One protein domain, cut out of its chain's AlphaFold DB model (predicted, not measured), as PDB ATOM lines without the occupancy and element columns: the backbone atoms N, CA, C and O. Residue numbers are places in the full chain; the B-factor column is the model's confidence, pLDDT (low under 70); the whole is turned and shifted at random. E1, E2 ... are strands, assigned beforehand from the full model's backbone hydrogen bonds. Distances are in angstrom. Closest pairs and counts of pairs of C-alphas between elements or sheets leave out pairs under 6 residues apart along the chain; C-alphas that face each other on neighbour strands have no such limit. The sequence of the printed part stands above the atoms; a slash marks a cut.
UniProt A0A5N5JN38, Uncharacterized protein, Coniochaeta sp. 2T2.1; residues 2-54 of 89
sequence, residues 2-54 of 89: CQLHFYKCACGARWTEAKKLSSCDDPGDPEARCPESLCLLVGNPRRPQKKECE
ATOM      1  N   CYS A   2      20.795  22.763  19.249       75.19
ATOM      2  CA  CYS A   2      20.921  24.039  19.961       75.19
ATOM      3  C   CYS A   2      21.289  23.827  21.432       75.19
ATOM      4  O   CYS A   2      20.998  22.783  22.007       75.19
ATOM      5  N   GLN A   3      21.909  24.830  22.050       81.81
ATOM      6  CA  GLN A   3      22.181  24.870  23.484       81.81
ATOM      7  C   GLN A   3      21.272  25.894  24.160       81.81
ATOM      8  O   GLN A   3      21.249  27.049  23.749       81.81
ATOM      9  N   LEU A   4      20.553  25.494  25.204       83.88
ATOM     10  CA  LEU A   4      19.776  26.403  26.040       83.88
ATOM     11  C   LEU A   4      20.642  26.903  27.190       83.88
ATOM     12  O   LEU A   4      21.088  26.113  28.023       83.88
ATOM     13  N   HIS A   5      20.851  28.215  27.231       85.88
ATOM     14  CA  HIS A   5      21.609  28.902  28.271       85.88
ATOM     15  C   HIS A   5      20.675  29.725  29.150       85.88
ATOM     16  O   HIS A   5      19.773  30.399  28.655       85.88
ATOM     17  N   PHE A   6      20.910  29.687  30.460       88.44
ATOM     18  CA  PHE A   6      20.124  30.424  31.447       88.44
ATOM     19  C   PHE A   6      20.847  31.695  31.863       88.44
ATOM     20  O   PHE A   6      21.980  31.629  32.347       88.44
ATOM     21  N   TYR A   7      20.168  32.833  31.758       90.06
ATOM     22  CA  TYR A   7      20.740  34.141  32.044       90.06
ATOM     23  C   TYR A   7      19.972  34.899  33.124       90.06
ATOM     24  O   TYR A   7      18.767  34.719  33.319       90.06
ATOM     25  N   LYS A   8      20.701  35.752  33.847       92.06
ATOM     26  CA  LYS A   8      20.173  36.686  34.838       92.06
ATOM     27  C   LYS A   8      20.863  38.044  34.702       92.06
ATOM     28  O   LYS A   8      22.087  38.118  34.795       92.06
ATOM     29  N   CYS A   9      20.068  39.104  34.598       92.81
ATOM     30  CA  CYS A   9      20.536  40.488  34.654       92.81
ATOM     31  C   CYS A   9      20.624  41.003  36.095       92.81
ATOM     32  O   CYS A   9      19.943  40.511  37.002       92.81
ATOM     33  N   ALA A  10      21.454  42.027  36.302       88.38
ATOM     34  CA  ALA A  10      21.566  42.755  37.562       88.38
ATOM     35  C   ALA A  10      20.231  43.385  37.998       88.38
ATOM     36  O   ALA A  10      19.922  43.361  39.186       88.38
ATOM     37  N   CYS A  11      19.396  43.829  37.050       88.50
ATOM     38  CA  CYS A  11      18.049  44.345  37.328       88.50
ATOM     39  C   CYS A  11      17.059  43.276  37.834       88.50
ATOM     40  O   CYS A  11      15.951  43.603  38.246       88.50
ATOM     41  N   GLY A  12      17.435  41.991  37.800       87.38
ATOM     42  CA  GLY A  12      16.602  40.875  38.252       87.38
ATOM     43  C   GLY A  12      15.911  40.093  37.134       87.38
ATOM     44  O   GLY A  12      15.407  39.003  37.412       87.38
ATOM     45  N   ALA A  13      15.949  40.575  35.886       88.25
ATOM     46  CA  ALA A  13      15.411  39.858  34.731       88.25
ATOM     47  C   ALA A  13      16.093  38.491  34.551       88.25
ATOM     48  O   ALA A  13      17.310  38.366  34.713       88.25
ATOM     49  N   ARG A  14      15.307  37.464  34.213       90.00
ATOM     50  CA  ARG A  14      15.780  36.101  33.934       90.00
ATOM     51  C   ARG A  14      15.199  35.631  32.612       90.00
ATOM     52  O   ARG A  14      14.000  35.780  32.401       90.00
ATOM     53  N   TRP A  15      16.030  35.056  31.757       88.25
ATOM     54  CA  TRP A  15      15.596  34.519  30.469       88.25
ATOM     55  C   TRP A  15      16.450  33.322  30.065       88.25
ATOM     56  O   TRP A  15      17.496  33.048  30.662       88.25
ATOM     57  N   THR A  16      15.968  32.600  29.058       86.69
ATOM     58  CA  THR A  16      16.672  31.466  28.461       86.69
ATOM     59  C   THR A  16      16.923  31.783  26.996       86.69
ATOM     60  O   THR A  16      16.013  32.239  26.308       86.69
ATOM     61  N   GLU A  17      18.141  31.553  26.522       84.12
ATOM     62  CA  GLU A  17      18.538  31.818  25.139       84.12
ATOM     63  C   GLU A  17      18.987  30.517  24.478       84.12
ATOM     64  O   GLU A  17      19.807  29.778  25.031       84.12
ATOM     65  N   ALA A  18      18.446  30.234  23.294       81.31
ATOM     66  CA  ALA A  18      18.880  29.109  22.479       81.31
ATOM     67  C   ALA A  18      20.040  29.553  21.581       81.31
ATOM     68  O   ALA A  18      19.853  30.308  20.631       81.31
ATOM     69  N   LYS A  19      21.246  29.061  21.861       76.81
ATOM     70  CA  LYS A  19      22.428  29.286  21.031       76.81
ATOM     71  C   LYS A  19      22.591  28.123  20.056       76.81
ATOM     72  O   LYS A  19      22.815  26.987  20.478       76.81
ATOM     73  N   LYS A  20      22.467  28.390  18.750       71.62
ATOM     74  CA  LYS A  20      22.786  27.406  17.700       71.62
ATOM     75  C   LYS A  20      24.265  27.019  17.830       71.62
ATOM     76  O   LYS A  20      25.126  27.888  17.970       71.62
ATOM     77  N   LEU A  21      24.561  25.718  17.838       67.31
ATOM     78  CA  LEU A  21      25.943  25.246  17.741       67.31
ATOM     79  C   LEU A  21      26.481  25.574  16.350       67.31
ATOM     80  O   LEU A  21      25.752  25.423  15.373       67.31
ATOM     81  N   SER A  22      27.762  25.935  16.258       62.91
ATOM     82  CA  SER A  22      28.459  26.219  14.992       62.91
ATOM     83  C   SER A  22      28.434  25.048  14.001       62.91
ATOM     84  O   SER A  22      28.747  25.223  12.835       62.91
ATOM     85  N   SER A  23      28.068  23.851  14.468       60.50
ATOM     86  CA  SER A  23      27.860  22.648  13.664       60.50
ATOM     87  C   SER A  23      26.442  22.523  13.080       60.50
ATOM     88  O   SER A  23      26.114  21.481  12.523       60.50
ATOM     89  N   CYS A  24      25.562  23.514  13.268       59.16
ATOM     90  CA  CYS A  24      24.250  23.564  12.618       59.16
ATOM     91  C   CYS A  24      24.388  24.223  11.247       59.16
ATOM     92  O   CYS A  24      24.177  25.426  11.114       59.16
ATOM     93  N   ASP A  25      24.739  23.419  10.253       52.44
ATOM     94  CA  ASP A  25      24.743  23.780   8.835       52.44
ATOM     95  C   ASP A  25      23.328  23.593   8.248       52.44
ATOM     96  O   ASP A  25      23.118  22.798   7.344       52.44
ATOM     97  N   ASP A  26      22.315  24.240   8.833       56.31
ATOM     98  CA  ASP A  26      20.967  24.253   8.246       56.31
ATOM     99  C   ASP A  26      20.693  25.657   7.681       56.31
ATOM    100  O   ASP A  26      20.333  26.566   8.439       56.31
ATOM    101  N   PRO A  27      20.877  25.864   6.360       49.06
ATOM    102  CA  PRO A  27      20.729  27.157   5.682       49.06
ATOM    103  C   PRO A  27      19.266  27.618   5.519       49.06
ATOM    104  O   PRO A  27      18.995  28.543   4.757       49.06
ATOM    105  N   GLY A  28      18.311  26.966   6.189       49.75
ATOM    106  CA  GLY A  28      16.888  27.087   5.878       49.75
ATOM    107  C   GLY A  28      16.137  28.232   6.549       49.75
ATOM    108  O   GLY A  28      15.208  28.739   5.936       49.75
ATOM    109  N   ASP A  29      16.481  28.639   7.779       49.59
ATOM    110  CA  ASP A  29      15.693  29.676   8.460       49.59
ATOM    111  C   ASP A  29      16.385  30.250   9.728       49.59
ATOM    112  O   ASP A  29      16.735  29.503  10.662       49.59
ATOM    113  N   PRO A  30      16.617  31.574   9.805       51.75
ATOM    114  CA  PRO A  30      17.196  32.225  10.978       51.75
ATOM    115  C   PRO A  30      16.228  32.280  12.175       51.75
ATOM    116  O   PRO A  30      16.705  32.345  13.309       51.75
ATOM    117  N   GLU A  31      14.914  32.165  11.950       52.41
ATOM    118  CA  GLU A  31      13.862  32.178  12.976       52.41
ATOM    119  C   GLU A  31      13.363  30.784  13.371       52.41
ATOM    120  O   GLU A  31      12.669  30.651  14.385       52.41
ATOM    121  N   ALA A  32      13.750  29.725  12.650       57.56
ATOM    122  CA  ALA A  32      13.476  28.356  13.073       57.56
ATOM    123  C   ALA A  32      14.126  28.085  14.439       57.56
ATOM    124  O   ALA A  32      15.307  27.728  14.556       57.56
ATOM    125  N   ARG A  33      13.324  28.255  15.497       57.56
ATOM    126  CA  ARG A  33      13.572  27.712  16.831       57.56
ATOM    127  C   ARG A  33      13.955  26.254  16.627       57.56
ATOM    128  O   ARG A  33      13.163  25.486  16.085       57.56
ATOM    129  N   CYS A  34      15.166  25.879  17.044       61.38
ATOM    130  CA  CYS A  34      15.519  24.466  17.117       61.38
ATOM    131  C   CYS A  34      14.374  23.734  17.832       61.38
ATOM    132  O   CYS A  34      13.949  24.209  18.894       61.38
ATOM    133  N   PRO A  35      13.870  22.619  17.281       66.75
ATOM    134  CA  PRO A  35      12.855  21.840  17.969       66.75
ATOM    135  C   PRO A  35      13.378  21.478  19.362       66.75
ATOM    136  O   PRO A  35      14.562  21.170  19.519       66.75
ATOM    137  N   GLU A  36      12.511  21.538  20.376       64.19
ATOM    138  CA  GLU A  36      12.904  21.341  21.782       64.19
ATOM    139  C   GLU A  36      13.611  19.996  22.012       64.19
ATOM    140  O   GLU A  36      14.488  19.896  22.864       64.19
ATOM    141  N   SER A  37      13.313  18.989  21.184       65.88
ATOM    142  CA  SER A  37      13.977  17.681  21.175       65.88
ATOM    143  C   SER A  37      15.474  17.728  20.838       65.88
ATOM    144  O   SER A  37      16.207  16.810  21.194       65.88
ATOM    145  N   LEU A  38      15.940  18.782  20.161       67.94
ATOM    146  CA  LEU A  38      17.336  18.998  19.768       67.94
ATOM    147  C   LEU A  38      18.006  20.121  20.575       67.94
ATOM    148  O   LEU A  38      19.086  20.593  20.197       67.94
ATOM    149  N   CYS A  39      17.369  20.567  21.658       72.25
ATOM    150  CA  CYS A  39      17.907  21.555  22.581       72.25
ATOM    151  C   CYS A  39      18.569  20.859  23.774       72.25
ATOM    152  O   CYS A  39      17.917  20.206  24.583       72.25
ATOM    153  N   LEU A  40      19.880  21.037  23.915       78.38
ATOM    154  CA  LEU A  40      20.628  20.599  25.087       78.38
ATOM    155  C   LEU A  40      20.649  21.713  26.123       78.38
ATOM    156  O   LEU A  40      21.083  22.829  25.842       78.38
ATOM    157  N   LEU A  41      20.218  21.405  27.338       78.25
ATOM    158  CA  LEU A  41      20.356  22.309  28.473       78.25
ATOM    159  C   LEU A  41      21.831  22.408  28.857       78.25
ATOM    160  O   LEU A  41      22.442  21.415  29.251       78.25
ATOM    161  N   VAL A  42      22.403  23.604  28.743       77.12
ATOM    162  CA  VAL A  42      23.798  23.858  29.098       77.12
ATOM    163  C   VAL A  42      23.852  24.679  30.378       77.12
ATOM    164  O   VAL A  42      23.302  25.773  30.480       77.12
ATOM    165  N   GLY A  43      24.541  24.129  31.378       76.81
ATOM    166  CA  GLY A  43      24.673  24.735  32.700       76.81
ATOM    167  C   GLY A  43      23.570  24.317  33.673       76.81
ATOM    168  O   GLY A  43      22.928  23.283  33.516       76.81
ATOM    169  N   ASN A  44      23.390  25.105  34.736       77.56
ATOM    170  CA  ASN A  44      22.441  24.804  35.805       77.56
ATOM    171  C   ASN A  44      21.346  25.886  35.860       77.56
ATOM    172  O   ASN A  44      21.673  27.036  36.156       77.56
ATOM    173  N   PRO A  45      20.055  25.549  35.678       75.25
ATOM    174  CA  PRO A  45      18.960  26.524  35.740       75.25
ATOM    175  C   PRO A  45      18.850  27.234  37.098       75.25
ATOM    176  O   PRO A  45      18.343  28.349  37.182       75.25
ATOM    177  N   ARG A  46      19.355  26.622  38.181       80.56
ATOM    178  CA  ARG A  46      19.407  27.250  39.512       80.56
ATOM    179  C   ARG A  46      20.550  28.253  39.665       80.56
ATOM    180  O   ARG A  46      20.532  29.046  40.604       80.56
ATOM    181  N   ARG A  47      21.548  28.218  38.779       81.38
ATOM    182  CA  ARG A  47      22.690  29.142  38.748       81.38
ATOM    183  C   ARG A  47      22.831  29.740  37.342       81.38
ATOM    184  O   ARG A  47      23.774  29.389  36.634       81.38
ATOM    185  N   PRO A  48      21.895  30.620  36.937       84.75
ATOM    186  CA  PRO A  48      21.979  31.304  35.653       84.75
ATOM    187  C   PRO A  48      23.246  32.159  35.576       84.75
ATOM    188  O   PRO A  48      23.691  32.731  36.577       84.75
ATOM    189  N   GLN A  49      23.814  32.259  34.379       87.44
ATOM    190  CA  GLN A  49      24.954  33.123  34.105       87.44
ATOM    191  C   GLN A  49      24.541  34.594  34.187       87.44
ATOM    192  O   GLN A  49      23.412  34.962  33.857       87.44
ATOM    193  N   LYS A  50      25.465  35.454  34.624       88.06
ATOM    194  CA  LYS A  50      25.239  36.900  34.601       88.06
ATOM    195  C   LYS A  50      25.368  37.392  33.160       88.06
ATOM    196  O   LYS A  50      26.430  37.245  32.565       88.06
ATOM    197  N   LYS A  51      24.296  37.961  32.620       89.19
ATOM    198  CA  LYS A  51      24.260  38.616  31.305       89.19
ATOM    199  C   LYS A  51      23.366  39.837  31.430       89.19
ATOM    200  O   LYS A  51      22.452  39.840  32.251       89.19
ATOM    201  N   GLU A  52      23.631  40.871  30.654       88.88
ATOM    202  CA  GLU A  52      22.761  42.037  30.619       88.88
ATOM    203  C   GLU A  52      21.519  41.768  29.762       88.88
ATOM    204  O   GLU A  52      21.613  41.108  28.726       88.88
ATOM    205  N   CYS A  53      20.347  42.211  30.227       90.75
ATOM    206  CA  CYS A  53      19.128  42.116  29.427       90.75
ATOM    207  C   CYS A  53      19.105  43.218  28.369       90.75
ATOM    208  O   CYS A  53      19.734  44.256  28.554       90.75
ATOM    209  N   GLU A  54      18.332  43.015  27.303       88.00
ATOM    210  CA  GLU A  54      18.222  43.974  26.200       88.00
ATOM    211  C   GLU A  54      17.915  45.393  26.695       88.00
ATOM    212  O   GLU A  54      18.646  46.310  26.366       88.00
TER     213      GLU A  54
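Overview. This is residues 2 to 54 of the 89 residues of an uncharacterized protein of Coniochaeta sp. 2T2.1 (UniProt A0A5N5JN38). With little regular structure, the domain is a small three-stranded sheet: a long hairpin of E1 and E2, with short E3 beside E1. A wide loop, residues 21 to 38, makes the end opposite the hairpin's turn, and the last stretch runs back past E1, where residues 49 to 50 pair parallel with residues 7 to 8. The 53 printed residues hold strands E1, E2, E3 in that order, sheet order E2, E1, E3, mixed; the class is all strand, with 18 residues in named elements. It is loose, radius of gyration of the C-alphas 12.5 A, and elongated, 36 by 22 by 17 A.

Along the chain. E1, residues 2 to 8, spans 19.5 A from C-alpha 2 at (20.921, 24.039, 19.961). E2, residues 14 to 20, spans 19.7 A. E3, residues 39 to 42, ends at C-alpha 42 (23.798, 23.858, 29.098).

Arrangement. Inner strand E1 is antiparallel to E2 at 155 degrees, with N 5 and O 17 2.9 A apart, within hydrogen-bond range. E1 is parallel to E3 at 44 degrees, with N 4 and O 40 within range at 2.8 A.

Size, cuts and confidence. The farthest C-alphas, Cys 11 and Pro 27, are 36.1 A apart. The printed part has no cut. The link E2 to E3 is long, and its residues 21 to 38 are under pLDDT 70.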